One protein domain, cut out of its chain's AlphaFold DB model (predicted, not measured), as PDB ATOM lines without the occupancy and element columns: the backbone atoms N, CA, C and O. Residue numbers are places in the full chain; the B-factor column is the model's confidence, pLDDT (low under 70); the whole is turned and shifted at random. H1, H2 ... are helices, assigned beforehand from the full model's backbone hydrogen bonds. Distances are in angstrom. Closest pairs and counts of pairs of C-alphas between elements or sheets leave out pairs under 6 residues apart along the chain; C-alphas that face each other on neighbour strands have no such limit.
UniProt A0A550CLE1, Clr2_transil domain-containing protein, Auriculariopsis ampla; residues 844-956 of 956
ATOM      1  N   ASN A 844       5.004   1.888 -33.650       88.19
ATOM      2  CA  ASN A 844       3.580   1.686 -33.935       88.19
ATOM      3  C   ASN A 844       2.706   2.851 -33.450       88.19
ATOM      4  O   ASN A 844       1.826   3.301 -34.182       88.19
ATOM      5  N   GLU A 845       2.971   3.389 -32.254       91.12
ATOM      6  CA  GLU A 845       2.241   4.560 -31.751       91.12
ATOM      7  C   GLU A 845       2.466   5.776 -32.661       91.12
ATOM      8  O   GLU A 845       1.522   6.468 -33.046       91.12
ATOM      9  N   MET A 846       3.714   6.030 -33.054       93.38
ATOM     10  CA  MET A 846       4.028   7.188 -33.887       93.38
ATOM     11  C   MET A 846       3.599   7.028 -35.341       93.38
ATOM     12  O   MET A 846       3.257   8.033 -35.960       93.38
ATOM     13  N   LYS A 847       3.506   5.800 -35.860       90.00
ATOM     14  CA  LYS A 847       2.859   5.515 -37.148       90.00
ATOM     15  C   LYS A 847       1.407   5.964 -37.145       90.00
ATOM     16  O   LYS A 847       0.985   6.601 -38.095       90.00
ATOM     17  N   ILE A 848       0.661   5.734 -36.063       90.44
ATOM     18  CA  ILE A 848      -0.729   6.207 -35.957       90.44
ATOM     19  C   ILE A 848      -0.787   7.742 -36.008       90.44
ATOM     20  O   ILE A 848      -1.642   8.312 -36.688       90.44
ATOM     21  N   HIS A 849       0.130   8.420 -35.314       91.06
ATOM     22  CA  HIS A 849       0.140   9.882 -35.218       91.06
ATOM     23  C   HIS A 849       0.721  10.603 -36.442       91.06
ATOM     24  O   HIS A 849       0.333  11.741 -36.706       91.06
ATOM     25  N   LEU A 850       1.640   9.974 -37.175       91.81
ATOM     26  CA  LEU A 850       2.343  10.546 -38.330       91.81
ATOM     27  C   LEU A 850       2.027   9.814 -39.641       91.81
ATOM     28  O   LEU A 850       2.754   9.990 -40.613       91.81
ATOM     29  N   LYS A 851       0.937   9.037 -39.684       85.19
ATOM     30  CA  LYS A 851       0.506   8.222 -40.837       85.19
ATOM     31  C   LYS A 851       0.423   8.976 -42.167       85.19
ATOM     32  O   LYS A 851       0.535   8.365 -43.216       85.19
ATOM     33  N   ASP A 852       0.193  10.288 -42.114       84.69
ATOM     34  CA  ASP A 852       0.018  11.140 -43.293       84.69
ATOM     35  C   ASP A 852       1.321  11.884 -43.671       84.69
ATOM     36  O   ASP A 852       1.307  12.774 -44.523       84.69
ATOM     37  N   ASN A 853       2.450  11.593 -43.006       89.25
ATOM     38  CA  ASN A 853       3.729  12.266 -43.234       89.25
ATOM     39  C   ASN A 853       4.935  11.337 -43.001       89.25
ATOM     40  O   ASN A 853       5.635  11.430 -41.986       89.25
ATOM     41  N   ASP A 854       5.217  10.501 -43.999       87.81
ATOM     42  CA  ASP A 854       6.341   9.553 -44.019       87.81
ATOM     43  C   ASP A 854       7.689  10.227 -43.735       87.81
ATOM     44  O   ASP A 854       8.501   9.718 -42.964       87.81
ATOM     45  N   TYR A 855       7.913  11.434 -44.268       86.38
ATOM     46  CA  TYR A 855       9.141  12.190 -44.013       86.38
ATOM     47  C   TYR A 855       9.296  12.568 -42.533       86.38
ATOM     48  O   TYR A 855      10.394  12.490 -41.974       86.38
ATOM     49  N   ALA A 856       8.212  12.991 -41.882       88.31
ATOM     50  CA  ALA A 856       8.230  13.314 -40.465       88.31
ATOM     51  C   ALA A 856       8.409  12.065 -39.600       88.31
ATOM     52  O   ALA A 856       9.161  12.122 -38.627       88.31
ATOM     53  N   LEU A 857       7.777  10.948 -39.971       89.69
ATOM     54  CA  LEU A 857       7.957   9.663 -39.303       89.69
ATOM     55  C   LEU A 857       9.407   9.173 -39.421       89.69
ATOM     56  O   LEU A 857      10.023   8.853 -38.407       89.69
ATOM     57  N   MET A 858       9.995   9.228 -40.619       86.69
ATOM     58  CA  MET A 858      11.408   8.923 -40.867       86.69
ATOM     59  C   MET A 858      12.333   9.828 -40.037       86.69
ATOM     60  O   MET A 858      13.281   9.358 -39.404       86.69
ATOM     61  N   LYS A 859      12.074  11.142 -40.007       86.31
ATOM     62  CA  LYS A 859      12.890  12.102 -39.248       86.31
ATOM     63  C   LYS A 859      12.769  11.894 -37.736       86.31
ATOM     64  O   LYS A 859      13.767  12.009 -37.026       86.31
ATOM     65  N   TRP A 860      11.570  11.581 -37.247       91.00
ATOM     66  CA  TRP A 860      11.341  11.208 -35.854       91.00
ATOM     67  C   TRP A 860      12.072   9.909 -35.503       91.00
ATOM     68  O   TRP A 860      12.762   9.867 -34.488       91.00
ATOM     69  N   TYR A 861      11.992   8.893 -36.367       86.88
ATOM     70  CA  TYR A 861      12.689   7.620 -36.189       86.88
ATOM     71  C   TYR A 861      14.202   7.829 -36.066       86.88
ATOM     72  O   TYR A 861      14.829   7.312 -35.144       86.88
ATOM     73  N   TYR A 862      14.774   8.691 -36.912       81.31
ATOM     74  CA  TYR A 862      16.180   9.083 -36.830       81.31
ATOM     75  C   TYR A 862      16.528   9.787 -35.507       81.31
ATOM     76  O   TYR A 862      17.511   9.439 -34.858       81.31
ATOM     77  N   ALA A 863      15.706  10.740 -35.060       83.31
ATOM     78  CA  ALA A 863      15.925  11.431 -33.787       83.31
ATOM     79  C   ALA A 863      15.804  10.483 -32.576       83.31
ATOM     80  O   ALA A 863      16.578  10.586 -31.623       83.31
ATOM     81  N   ARG A 864      14.864   9.530 -32.619       84.88
ATOM     82  CA  ARG A 864      14.710   8.475 -31.606       84.88
ATOM     83  C   ARG A 864      15.918   7.546 -31.606       84.88
ATOM     84  O   ARG A 864      16.403   7.197 -30.532       84.88
ATOM     85  N   TRP A 865      16.433   7.190 -32.780       78.56
ATOM     86  CA  TRP A 865      17.672   6.433 -32.925       78.56
ATOM     87  C   TRP A 865      18.865   7.162 -32.303       78.56
ATOM     88  O   TRP A 865      19.584   6.561 -31.510       78.56
ATOM     89  N   GLU A 866      19.055   8.457 -32.569       76.69
ATOM     90  CA  GLU A 866      20.140   9.236 -31.956       76.69
ATOM     91  C   GLU A 866      20.020   9.303 -30.424       76.69
ATOM     92  O   GLU A 866      21.013   9.148 -29.709       76.69
ATOM     93  N   ASP A 867      18.813   9.529 -29.899       75.88
ATOM     94  CA  ASP A 867      18.558   9.612 -28.457       75.88
ATOM     95  C   ASP A 867      18.809   8.281 -27.740       75.88
ATOM     96  O   ASP A 867      19.493   8.230 -26.718       75.88
ATOM     97  N   LEU A 868      18.316   7.182 -28.297       68.25
ATOM     98  CA  LEU A 868      18.521   5.851 -27.739       68.25
ATOM     99  C   LEU A 868      19.952   5.344 -27.947       68.25
ATOM    100  O   LEU A 868      20.474   4.696 -27.050       68.25
ATOM    101  N   THR A 869      20.623   5.693 -29.046       71.44
ATOM    102  CA  THR A 869      22.061   5.431 -29.240       71.44
ATOM    103  C   THR A 869      22.887   6.177 -28.194       71.44
ATOM    104  O   THR A 869      23.780   5.605 -27.576       71.44
ATOM    105  N   ARG A 870      22.543   7.440 -27.907       68.31
ATOM    106  CA  ARG A 870      23.148   8.216 -26.817       68.31
ATOM    107  C   ARG A 870      22.889   7.573 -25.452       68.31
ATOM    108  O   ARG A 870      23.794   7.545 -24.627       68.31
ATOM    109  N   LYS A 871      21.678   7.066 -25.202       65.38
ATOM    110  CA  LYS A 871      21.329   6.347 -23.963       65.38
ATOM    111  C   LYS A 871      22.073   5.017 -23.843       65.38
ATOM    112  O   LYS A 871      22.602   4.732 -22.779       65.38
ATOM    113  N   ALA A 872      22.175   4.248 -24.924       63.81
ATOM    114  CA  ALA A 872      22.945   3.010 -24.977       63.81
ATOM    115  C   ALA A 872      24.440   3.281 -24.737       63.81
ATOM    116  O   ALA A 872      25.069   2.590 -23.944       63.81
ATOM    117  N   ALA A 873      24.990   4.356 -25.305       63.69
ATOM    118  CA  ALA A 873      26.380   4.758 -25.090       63.69
ATOM    119  C   ALA A 873      26.704   5.126 -23.629       63.69
ATOM    120  O   ALA A 873      27.854   4.994 -23.215       63.69
ATOM    121  N   LYS A 874      25.710   5.538 -22.825       59.16
ATOM    122  CA  LYS A 874      25.893   5.798 -21.383       59.16
ATOM    123  C   LYS A 874      26.133   4.524 -20.562       59.16
ATOM    124  O   LYS A 874      26.544   4.624 -19.415       59.16
ATOM    125  N   GLY A 875      25.925   3.349 -21.158       54.56
ATOM    126  CA  GLY A 875      25.926   2.075 -20.450       54.56
ATOM    127  C   GLY A 875      24.646   1.871 -19.655       54.56
ATOM    128  O   GLY A 875      24.016   2.844 -19.228       54.56
ATOM    129  N   PRO A 876      24.216   0.616 -19.452       50.09
ATOM    130  CA  PRO A 876      23.290   0.342 -18.380       50.09
ATOM    131  C   PRO A 876      24.043   0.698 -17.103       50.09
ATOM    132  O   PRO A 876      24.881  -0.070 -16.630       50.09
ATOM    133  N   ASN A 877      23.784   1.892 -16.563       44.28
ATOM    134  CA  ASN A 877      24.107   2.155 -15.173       44.28
ATOM    135  C   ASN A 877      23.574   0.916 -14.420       44.28
ATOM    136  O   ASN A 877      22.433   0.509 -14.673       44.28
ATOM    137  N   TRP A 878      24.374   0.305 -13.550       43.00
ATOM    138  CA  TRP A 878      23.945  -0.778 -12.654       43.00
ATOM    139  C   TRP A 878      23.910  -2.231 -13.199       43.00
ATOM    140  O   TRP A 878      23.154  -3.029 -12.650       43.00
ATOM    141  N   ARG A 879      24.716  -2.647 -14.195       44.31
ATOM    142  CA  ARG A 879      24.899  -4.096 -14.491       44.31
ATOM    143  C   ARG A 879      26.293  -4.604 -14.128       44.31
ATOM    144  O   ARG A 879      27.283  -4.122 -14.669       44.31
ATOM    145  N   TYR A 880      26.352  -5.613 -13.257       41.59
ATOM    146  CA  TYR A 880      27.599  -6.271 -12.876       41.59
ATOM    147  C   TYR A 880      28.026  -7.343 -13.877       41.59
ATOM    148  O   TYR A 880      27.255  -8.221 -14.257       41.59
ATOM    149  N   HIS A 881      29.283  -7.270 -14.298       48.91
ATOM    150  CA  HIS A 881      29.920  -8.247 -15.171       48.91
ATOM    151  C   HIS A 881      30.510  -9.395 -14.346       48.91
ATOM    152  O   HIS A 881      30.771  -9.243 -13.151       48.91
ATOM    153  N   ARG A 882      30.793 -10.542 -14.984       39.41
ATOM    154  CA  ARG A 882      31.511 -11.655 -14.339       39.41
ATOM    155  C   ARG A 882      32.816 -11.114 -13.730       39.41
ATOM    156  O   ARG A 882      33.660 -10.623 -14.474       39.41
ATOM    157  N   GLY A 883      32.950 -11.191 -12.406       43.59
ATOM    158  CA  GLY A 883      34.073 -10.608 -11.658       43.59
ATOM    159  C   GLY A 883      33.727  -9.415 -10.758       43.59
ATOM    160  O   GLY A 883      34.604  -8.996 -10.025       43.59
ATOM    161  N   GLY A 884      32.484  -8.911 -10.754       41.88
ATOM    162  CA  GLY A 884      32.054  -7.858  -9.813       41.88
ATOM    163  C   GLY A 884      32.144  -6.421 -10.343       41.88
ATOM    164  O   GLY A 884      31.808  -5.485  -9.626       41.88
ATOM    165  N   ASN A 885      32.493  -6.233 -11.619       43.44
ATOM    166  CA  ASN A 885      32.614  -4.905 -12.228       43.44
ATOM    167  C   ASN A 885      31.246  -4.287 -12.539       43.44
ATOM    168  O   ASN A 885      30.501  -4.838 -13.349       43.44
ATOM    169  N   SER A 886      30.932  -3.132 -11.939       40.91
ATOM    170  CA  SER A 886      29.690  -2.345 -12.144       40.91
ATOM    171  C   SER A 886      29.591  -1.674 -13.516       40.91
ATOM    172  O   SER A 886      28.581  -1.053 -13.855       40.91
ATOM    173  N   HIS A 887      30.667  -1.772 -14.286       55.09
ATOM    174  CA  HIS A 887      30.788  -1.250 -15.624       55.09
ATOM    175  C   HIS A 887      31.629  -2.214 -16.455       55.09
ATOM    176  O   HIS A 887      32.610  -2.805 -16.009       55.09
ATOM    177  N   CYS A 888      31.250  -2.358 -17.712       65.81
ATOM    178  CA  CYS A 888      32.100  -2.976 -18.703       65.81
ATOM    179  C   CYS A 888      33.268  -2.027 -18.998       65.81
ATOM    180  O   CYS A 888      33.081  -1.047 -19.715       65.81
ATOM    181  N   GLU A 889      34.465  -2.289 -18.482       67.25
ATOM    182  CA  GLU A 889      35.647  -1.477 -18.819       67.25
ATOM    183  C   GLU A 889      35.831  -1.318 -20.352       67.25
ATOM    184  O   GLU A 889      36.013  -0.190 -20.822       67.25
ATOM    185  N   PRO A 890      35.628  -2.366 -21.185       75.31
ATOM    186  CA  PRO A 890      35.688  -2.203 -22.635       75.31
ATOM    187  C   PRO A 890      34.511  -1.447 -23.267       75.31
ATOM    188  O   PRO A 890      34.589  -1.129 -24.448       75.31
ATOM    189  N   TRP A 891      33.414  -1.165 -22.557       78.56
ATOM    190  CA  TRP A 891      32.191  -0.606 -23.153       78.56
ATOM    191  C   TRP A 891      32.363   0.794 -23.682       78.56
ATOM    192  O   TRP A 891      31.881   1.081 -24.774       78.56
ATOM    193  N   ALA A 892      33.082   1.644 -22.951       72.56
ATOM    194  CA  ALA A 892      33.392   2.982 -23.431       72.56
ATOM    195  C   ALA A 892      34.196   2.907 -24.738       72.56
ATOM    196  O   ALA A 892      33.842   3.571 -25.709       72.56
ATOM    197  N   SER A 893      35.215   2.041 -24.805       75.62
ATOM    198  CA  SER A 893      36.031   1.840 -26.012       75.62
ATOM    199  C   SER A 893      35.238   1.208 -27.163       75.62
ATOM    200  O   SER A 893      35.327   1.664 -28.304       75.62
ATOM    201  N   PHE A 894      34.437   0.182 -26.869       85.69
ATOM    202  CA  PHE A 894      33.552  -0.488 -27.819       85.69
ATOM    203  C   PHE A 894      32.560   0.508 -28.423       85.69
ATOM    204  O   PHE A 894      32.520   0.662 -29.644       85.69
ATOM    205  N   TRP A 895      31.809   1.234 -27.590       81.50
ATOM    206  CA  TRP A 895      30.821   2.197 -28.067       81.50
ATOM    207  C   TRP A 895      31.447   3.385 -28.752       81.50
ATOM    208  O   TRP A 895      30.910   3.831 -29.756       81.50
ATOM    209  N   PHE A 896      32.582   3.887 -28.270       76.56
ATOM    210  CA  PHE A 896      33.299   4.943 -28.972       76.56
ATOM    211  C   PHE A 896      33.675   4.494 -30.389       76.56
ATOM    212  O   PHE A 896      33.465   5.229 -31.351       76.56
ATOM    213  N   GLY A 897      34.142   3.252 -30.533       78.94
ATOM    214  CA  GLY A 897      34.399   2.633 -31.827       78.94
ATOM    215  C   GLY A 897      33.150   2.503 -32.702       78.94
ATOM    216  O   GLY A 897      33.173   2.910 -33.862       78.94
ATOM    217  N   VAL A 898      32.058   1.968 -32.148       82.25
ATOM    218  CA  VAL A 898      30.776   1.816 -32.855       82.25
ATOM    219  C   VAL A 898      30.239   3.177 -33.300       82.25
ATOM    220  O   VAL A 898      29.885   3.338 -34.461       82.25
ATOM    221  N   LEU A 899      30.242   4.187 -32.428       78.75
ATOM    222  CA  LEU A 899      29.801   5.548 -32.746       78.75
ATOM    223  C   LEU A 899      30.671   6.201 -33.820       78.75
ATOM    224  O   LEU A 899      30.146   6.881 -34.697       78.75
ATOM    225  N   ASN A 900      31.989   5.998 -33.775       77.31
ATOM    226  CA  ASN A 900      32.896   6.519 -34.790       77.31
ATOM    227  C   ASN A 900      32.605   5.915 -36.175       77.31
ATOM    228  O   ASN A 900      32.545   6.641 -37.169       77.31
ATOM    229  N   ASP A 901      32.357   4.608 -36.245       78.44
ATOM    230  CA  ASP A 901      32.017   3.936 -37.502       78.44
ATOM    231  C   ASP A 901      30.621   4.334 -37.992       78.44
ATOM    232  O   ASP A 901      30.453   4.673 -39.163       78.44
ATOM    233  N   LEU A 902      29.633   4.398 -37.094       75.81
ATOM    234  CA  LEU A 902      28.293   4.903 -37.408       75.81
ATOM    235  C   LEU A 902      28.349   6.334 -37.960       75.81
ATOM    236  O   LEU A 902      27.721   6.621 -38.976       75.81
ATOM    237  N   ASN A 903      29.154   7.214 -37.358       70.44
ATOM    238  CA  ASN A 903      29.365   8.578 -37.852       70.44
ATOM    239  C   ASN A 903      30.041   8.602 -39.229       70.44
ATOM    240  O   ASN A 903      29.713   9.452 -40.056       70.44
ATOM    241  N   THR A 904      30.951   7.663 -39.495       76.44
ATOM    242  CA  THR A 904      31.640   7.546 -40.790       76.44
ATOM    243  C   THR A 904      30.683   7.096 -41.898       76.44
ATOM    244  O   THR A 904      30.745   7.599 -43.020       76.44
ATOM    245  N   HIS A 905      29.766   6.180 -41.586       71.31
ATOM    246  CA  HIS A 905      28.747   5.689 -42.518       71.31
ATOM    247  C   HIS A 905      27.519   6.618 -42.624       71.31
ATOM    248  O   HIS A 905      26.758   6.545 -43.598       71.31
ATOM    249  N   GLY A 906      27.321   7.519 -41.660       68.06
ATOM    250  CA  GLY A 906      26.210   8.468 -41.631       68.06
ATOM    251  C   GLY A 906      24.845   7.773 -41.689       68.06
ATOM    252  O   GLY A 906      24.648   6.684 -41.157       68.06
ATOM    253  N   LYS A 907      23.883   8.382 -42.393       64.06
ATOM    254  CA  LYS A 907      22.503   7.863 -42.500       64.06
ATOM    255  C   LYS A 907      22.408   6.477 -43.155       64.06
ATOM    256  O   LYS A 907      21.454   5.749 -42.904       64.06
ATOM    257  N   SER A 908      23.401   6.092 -43.961       66.31
ATOM    258  CA  SER A 908      23.430   4.779 -44.622       66.31
ATOM    259  C   SER A 908      23.671   3.614 -43.657       66.31
ATOM    260  O   SER A 908      23.365   2.474 -43.997       66.31
ATOM    261  N   ALA A 909      24.155   3.888 -42.439       67.50
ATOM    262  CA  ALA A 909      24.344   2.862 -41.419       67.50
ATOM    263  C   ALA A 909      23.019   2.215 -40.980       67.50
ATOM    264  O   ALA A 909      22.981   1.017 -40.709       67.50
ATOM    265  N   ILE A 910      21.948   3.015 -40.949       62.97
ATOM    266  CA  ILE A 910      20.609   2.617 -40.497       62.97
ATOM    267  C   ILE A 910      19.844   1.945 -41.643       62.97
ATOM    268  O   ILE A 910      19.278   0.875 -41.462       62.97
ATOM    269  N   TYR A 911      19.870   2.539 -42.838       63.44
ATOM    270  CA  TYR A 911      19.048   2.091 -43.973       63.44
ATOM    271  C   TYR A 911      19.724   1.033 -44.860       63.44
ATOM    272  O   TYR A 911      19.078   0.408 -45.690       63.44
ATOM    273  N   GLY A 912      21.037   0.831 -44.715       63.09
ATOM    274  CA  GLY A 912      21.819  -0.096 -45.538       63.09
ATOM    275  C   GLY A 912      22.118  -1.444 -44.881       63.09
ATOM    276  O   GLY A 912      23.041  -2.125 -45.338       63.09
ATOM    277  N   GLY A 913      21.449  -1.783 -43.768       66.69
ATOM    278  CA  GLY A 913      21.716  -3.007 -42.994       66.69
ATOM    279  C   GLY A 913      23.156  -3.106 -42.474       66.69
ATOM    280  O   GLY A 913      23.682  -4.197 -42.269       66.69
ATOM    281  N   GLN A 914      23.852  -1.970 -42.336       72.94
ATOM    282  CA  GLN A 914      25.253  -1.947 -41.903       72.94
ATOM    283  C   GLN A 914      25.385  -1.918 -40.380       72.94
ATOM    284  O   GLN A 914      26.480  -2.167 -39.886       72.94
ATOM    285  N   LEU A 915      24.303  -1.639 -39.643       79.00
ATOM    286  CA  LEU A 915      24.306  -1.579 -38.184       79.00
ATOM    287  C   LEU A 915      24.871  -2.867 -37.578       79.00
ATOM    288  O   LEU A 915      25.891  -2.812 -36.889       79.00
ATOM    289  N   ARG A 916      24.290  -4.026 -37.910       83.62
ATOM    290  CA  ARG A 916      24.807  -5.320 -37.456       83.62
ATOM    291  C   ARG A 916      26.244  -5.562 -37.862       83.62
ATOM    292  O   ARG A 916      27.042  -5.956 -37.028       83.62
ATOM    293  N   ARG A 917      26.622  -5.233 -39.096       82.94
ATOM    294  CA  ARG A 917      28.007  -5.393 -39.559       82.94
ATOM    295  C   ARG A 917      29.006  -4.546 -38.756       82.94
ATOM    296  O   ARG A 917      30.083  -5.038 -38.426       82.94
ATOM    297  N   ILE A 918      28.672  -3.288 -38.470       84.56
ATOM    298  CA  ILE A 918      29.514  -2.355 -37.702       84.56
ATOM    299  C   ILE A 918      29.657  -2.845 -36.261       84.56
ATOM    300  O   ILE A 918      30.759  -2.869 -35.710       84.56
ATOM    301  N   VAL A 919      28.542  -3.257 -35.660       85.50
ATOM    302  CA  VAL A 919      28.510  -3.689 -34.267       85.50
ATOM    303  C   VAL A 919      29.176  -5.054 -34.091       85.50
ATOM    304  O   VAL A 919      30.046  -5.186 -33.233       85.50
ATOM    305  N   ASP A 920      28.864  -6.038 -34.940       85.81
ATOM    306  CA  ASP A 920      29.494  -7.365 -34.930       85.81
ATOM    307  C   ASP A 920      31.000  -7.275 -35.197       85.81
ATOM    308  O   ASP A 920      31.779  -7.978 -34.561       85.81
ATOM    309  N   GLY A 921      31.447  -6.353 -36.058       85.44
ATOM    310  CA  GLY A 921      32.874  -6.110 -36.296       85.44
ATOM    311  C   GLY A 921      33.646  -5.626 -35.060       85.44
ATOM    312  O   GLY A 921      34.874  -5.706 -35.029       85.44
ATOM    313  N   ARG A 922      32.941  -5.134 -34.034       86.75
ATOM    314  CA  ARG A 922      33.519  -4.639 -32.776       86.75
ATOM    315  C   ARG A 922      33.087  -5.438 -31.554       86.75
ATOM    316  O   ARG A 922      33.636  -5.211 -30.481       86.75
ATOM    317  N   ILE A 923      32.157  -6.382 -31.691       85.62
ATOM    318  CA  ILE A 923      31.562  -7.114 -30.564       85.62
ATOM    319  C   ILE A 923      32.604  -7.899 -29.753       85.62
ATOM    320  O   ILE A 923      32.431  -8.121 -28.553       85.62
ATOM    321  N   ASP A 924      33.717  -8.277 -30.383       82.06
ATOM    322  CA  ASP A 924      34.835  -8.960 -29.733       82.06
ATOM    323  C   ASP A 924      35.651  -8.041 -28.812       82.06
ATOM    324  O   ASP A 924      36.249  -8.530 -27.855       82.06
ATOM    325  N   GLN A 925      35.591  -6.714 -29.005       82.75
ATOM    326  CA  GLN A 925      36.208  -5.722 -28.107       82.75
ATOM    327  C   GLN A 925      35.583  -5.744 -26.712       82.75
ATOM    328  O   GLN A 925      36.228  -5.349 -25.750       82.75
ATOM    329  N   LEU A 926      34.363  -6.269 -26.572       77.38
ATOM    330  CA  LEU A 926      33.747  -6.505 -25.267       77.38
ATOM    331  C   LEU A 926      34.408  -7.665 -24.489       77.38
ATOM    332  O   LEU A 926      33.825  -8.119 -23.510       77.38
ATOM    333  N   ASN A 927      35.581  -8.172 -24.904       71.25
ATOM    334  CA  ASN A 927      36.403  -9.188 -24.222       71.25
ATOM    335  C   ASN A 927      35.628 -10.440 -23.765       71.25
ATOM    336  O   ASN A 927      35.934 -11.036 -22.737       71.25
ATOM    337  N   GLY A 928      34.591 -10.844 -24.507       62.66
ATOM    338  CA  GLY A 928      33.753 -11.983 -24.105       62.66
ATOM    339  C   GLY A 928      32.767 -11.683 -22.972       62.66
ATOM    340  O   GLY A 928      32.305 -12.606 -22.318       62.66
ATOM    341  N   CYS A 929      32.418 -10.418 -22.736       68.00
ATOM    342  CA  CYS A 929      31.409 -10.058 -21.752       68.00
ATOM    343  C   CYS A 929      30.034 -10.665 -22.091       68.00
ATOM    344  O   CYS A 929      29.363 -10.235 -23.033       68.00
ATOM    345  N   ASP A 930      29.589 -11.602 -21.256       68.06
ATOM    346  CA  ASP A 930      28.299 -12.287 -21.387       68.06
ATOM    347  C   ASP A 930      27.080 -11.378 -21.112       68.06
ATOM    348  O   ASP A 930      25.964 -11.744 -21.459       68.06
ATOM    349  N   TYR A 931      27.275 -10.187 -20.531       67.56
ATOM    350  CA  TYR A 931      26.201  -9.287 -20.075       67.56
ATOM    351  C   TYR A 931      25.906  -8.148 -21.061       67.56
ATOM    352  O   TYR A 931      24.753  -7.897 -21.405       67.56
ATOM    353  N   CYS A 932      26.947  -7.490 -21.574       74.25
ATOM    354  CA  CYS A 932      26.816  -6.414 -22.556       74.25
ATOM    355  C   CYS A 932      26.493  -6.929 -23.960       74.25
ATOM    356  O   CYS A 932      25.811  -6.240 -24.714       74.25
ATOM    357  N   LYS A 933      26.962  -8.130 -24.335       77.62
ATOM    358  CA  LYS A 933      26.715  -8.686 -25.675       77.62
ATOM    359  C   LYS A 933      25.220  -8.922 -25.952       77.62
ATOM    360  O   LYS A 933      24.772  -8.499 -27.016       77.62
ATOM    361  N   PRO A 934      24.429  -9.541 -25.051       74.62
ATOM    362  CA  PRO A 934      22.985  -9.678 -25.244       74.62
ATOM    363  C   PRO A 934      22.245  -8.343 -25.324       74.62
ATOM    364  O   PRO A 934      21.346  -8.222 -26.144       74.62
ATOM    365  N   ASP A 935      22.629  -7.334 -24.539       71.38
ATOM    366  CA  ASP A 935      21.992  -6.008 -24.594       71.38
ATOM    367  C   ASP A 935      22.268  -5.291 -25.910       71.38
ATOM    368  O   ASP A 935      21.361  -4.716 -26.507       71.38
ATOM    369  N   VAL A 936      23.516  -5.351 -26.380       79.06
ATOM    370  CA  VAL A 936      23.912  -4.806 -27.680       79.06
ATOM    371  C   VAL A 936      23.154  -5.512 -28.801       79.06
ATOM    372  O   VAL A 936      22.629  -4.843 -29.687       79.06
ATOM    373  N   ARG A 937      23.031  -6.843 -28.736       81.62
ATOM    374  CA  ARG A 937      22.252  -7.628 -29.704       81.62
ATOM    375  C   ARG A 937      20.769  -7.283 -29.658       81.62
ATOM    376  O   ARG A 937      20.209  -6.969 -30.692       81.62
ATOM    377  N   ARG A 938      20.161  -7.232 -28.472       74.69
ATOM    378  CA  ARG A 938      18.754  -6.847 -28.298       74.69
ATOM    379  C   ARG A 938      18.487  -5.436 -28.818       74.69
ATOM    380  O   ARG A 938      17.469  -5.205 -29.458       74.69
ATOM    381  N   TRP A 939      19.390  -4.496 -28.541       80.88
ATOM    382  CA  TRP A 939      19.326  -3.144 -29.087       80.88
ATOM    383  C   TRP A 939      19.370  -3.178 -30.620       80.88
ATOM    384  O   TRP A 939      18.495  -2.596 -31.248       80.88
ATOM    385  N   MET A 940      20.315  -3.910 -31.222       82.44
ATOM    386  CA  MET A 940      20.381  -4.081 -32.679       82.44
ATOM    387  C   MET A 940      19.111  -4.703 -33.261       82.44
ATOM    388  O   MET A 940      18.601  -4.183 -34.246       82.44
ATOM    389  N   ASP A 941      18.616  -5.790 -32.665       81.00
ATOM    390  CA  ASP A 941      17.461  -6.544 -33.154       81.00
ATOM    391  C   ASP A 941      16.224  -5.639 -33.232       81.00
ATOM    392  O   ASP A 941      15.606  -5.544 -34.289       81.00
ATOM    393  N   ILE A 942      15.941  -4.880 -32.163       76.75
ATOM    394  CA  ILE A 942      14.835  -3.906 -32.128       76.75
ATOM    395  C   ILE A 942      14.964  -2.889 -33.271       76.75
ATOM    396  O   ILE A 942      13.977  -2.554 -33.922       76.75
ATOM    397  N   TYR A 943      16.174  -2.386 -33.522       77.44
ATOM    398  CA  TYR A 943      16.398  -1.353 -34.532       77.44
ATOM    399  C   TYR A 943      16.332  -1.854 -35.962       77.44
ATOM    400  O   TYR A 943      15.837  -1.144 -36.835       77.44
ATOM    401  N   GLU A 944      16.874  -3.035 -36.221       78.88
ATOM    402  CA  GLU A 944      16.831  -3.621 -37.554       78.88
ATOM    403  C   GLU A 944      15.418  -4.076 -37.895       78.88
ATOM    404  O   GLU A 944      14.989  -3.851 -39.018       78.88
ATOM    405  N   GLU A 945      14.664  -4.612 -36.935       82.31
ATOM    406  CA  GLU A 945      13.259  -4.972 -37.135       82.31
ATOM    407  C   GLU A 945      12.387  -3.734 -37.406       82.31
ATOM    408  O   GLU A 945      11.646  -3.696 -38.393       82.31
ATOM    409  N   GLU A 946      12.517  -2.678 -36.592       84.69
ATOM    410  CA  GLU A 946      11.798  -1.415 -36.806       84.69
ATOM    411  C   GLU A 946      12.207  -0.749 -38.140       84.69
ATOM    412  O   GLU A 946      11.349  -0.256 -38.875       84.69
ATOM    413  N   ALA A 947      13.500  -0.753 -38.492       79.88
ATOM    414  CA  ALA A 947      13.980  -0.191 -39.756       79.88
ATOM    415  C   ALA A 947      13.512  -1.009 -40.966       79.88
ATOM    416  O   ALA A 947      13.080  -0.420 -41.954       79.88
ATOM    417  N   GLN A 948      13.566  -2.341 -40.888       81.88
ATOM    418  CA  GLN A 948      13.110  -3.228 -41.955       81.88
ATOM    419  C   GLN A 948      11.609  -3.067 -42.184       81.88
ATOM    420  O   GLN A 948      11.192  -2.948 -43.327       81.88
ATOM    421  N   THR A 949      10.821  -2.937 -41.113       84.00
ATOM    422  CA  THR A 949       9.385  -2.632 -41.211       84.00
ATOM    423  C   THR A 949       9.141  -1.357 -42.023       84.00
ATOM    424  O   THR A 949       8.292  -1.330 -42.906       84.00
ATOM    425  N   LEU A 950       9.905  -0.293 -41.759       82.31
ATOM    426  CA  LEU A 950       9.774   0.968 -42.492       82.31
ATOM    427  C   LEU A 950      10.248   0.875 -43.953       82.31
ATOM    428  O   LEU A 950       9.692   1.563 -44.808       82.31
ATOM    429  N   VAL A 951      11.251   0.040 -44.244       81.94
ATOM    430  CA  VAL A 951      11.716  -0.249 -45.613       81.94
ATOM    431  C   VAL A 951      10.669  -1.057 -46.383       81.94
ATOM    432  O   VAL A 951      10.347  -0.714 -47.519       81.94
ATOM    433  N   ASP A 952      10.104  -2.095 -45.766       83.00
ATOM    434  CA  ASP A 952       9.075  -2.952 -46.366       83.00
ATOM    435  C   ASP A 952       7.802  -2.156 -46.692       83.00
ATOM    436  O   ASP A 952       7.122  -2.423 -47.684       83.00
ATOM    437  N   GLU A 953       7.511  -1.128 -45.892       83.50
ATOM    438  CA  GLU A 953       6.411  -0.185 -46.108       83.50
ATOM    439  C   GLU A 953       6.759   0.975 -47.058       83.50
ATOM    440  O   GLU A 953       5.887   1.778 -47.386       83.50
ATOM    441  N   GLY A 954       8.008   1.072 -47.526       81.19
ATOM    442  CA  GLY A 954       8.462   2.105 -48.464       81.19
ATOM    443  C   GLY A 954       8.550   3.518 -47.876       81.19
ATOM    444  O   GLY A 954       8.558   4.490 -48.631       81.19
ATOM    445  N   ILE A 955       8.604   3.643 -46.547       79.50
ATOM    446  CA  ILE A 955       8.746   4.921 -45.824       79.50
ATOM    447  C   ILE A 955      10.207   5.401 -45.844       79.50
ATOM    448  O   ILE A 955      10.471   6.608 -45.797       79.50
ATOM    449  N   ILE A 956      11.151   4.456 -45.890       70.62
ATOM    450  CA  ILE A 956      12.607   4.668 -45.905       70.62
ATOM    451  C   ILE A 956      13.219   4.199 -47.221       70.62
ATOM    452  O   ILE A 956      12.836   3.105 -47.691       70.62
TER     453      ILE A 956
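This is residues 844 to 956 of the 956 residues of the protein "Clr2_transil domain-containing protein" of Auriculariopsis ampla (UniProt A0A550CLE1). The long helices H2, H3 and H7, with the short H5 and H6 one after the other at the fourth corner, make an elongated four-cornered bundle, H2 being only loosely joined. H1 folds back on the start of H2 at one end, and residues 874 to 888 loop out at the opposite end. The printed part has 113 residues, with seven named helices, H1 to H7 in chain order, and no named strand: all helix, the packing mostly aligned. It is compact, with a radius of gyration of the C-alphas of 15.4 A, and only just elongated, spanning 51 by 26 by 18 A.

H1, residues 844 to 850, touches residues 856 to 857 of H2, residues 854 to 873, at a steep tilt of 46 degrees; the closest C-alphas, of Leu 850 and Leu 857, are 5.8 A apart. H2 and H3, residues 889 to 905, form a helical hairpin, yet only just touch, with 3 pairs of C-alphas within 8 A, the closest those of Ala 873 and Trp 895 at 5.9 A. H5, residues 914 to 920, touches residues 898 to 902 of H3 at a shallow tilt of 22 degrees, opposite ways, closest at the C-alphas of Val 898 and Val 919, 6.1 A. H6, residues 923 to 926, touches residues 890 to 894 of H3, closest at the C-alphas of Pro 890 and Leu 926, 5.4 A. Residues 944 to 951 of H7, residues 932 to 952, touch H4, residues 908 to 911, closest at the C-alphas of Tyr 911 and Ala 947, 7.0 A. H2 and H7 are near each other. Every O i to N i+4 pair is within hydrogen-bond range in H1, H2, H5 and H7, and 12 of 13 in H3; H4 and H6 are too short for one.

H1 begins at C-alpha 844 (3.580, 1.686, -33.935). H2 is 28.0 A long, H3 25.7 A and H7 29.9 A, ending at C-alpha 952 (9.075, -2.952, -46.366).

The C-alphas of Asp 852 and Gly 883 are the farthest apart, 51.3 A. The printed part has no cut, and the link H2 to H3 is long. Mean pLDDT of the printed part is 74.5, with residues 870 to 889 among those under 70.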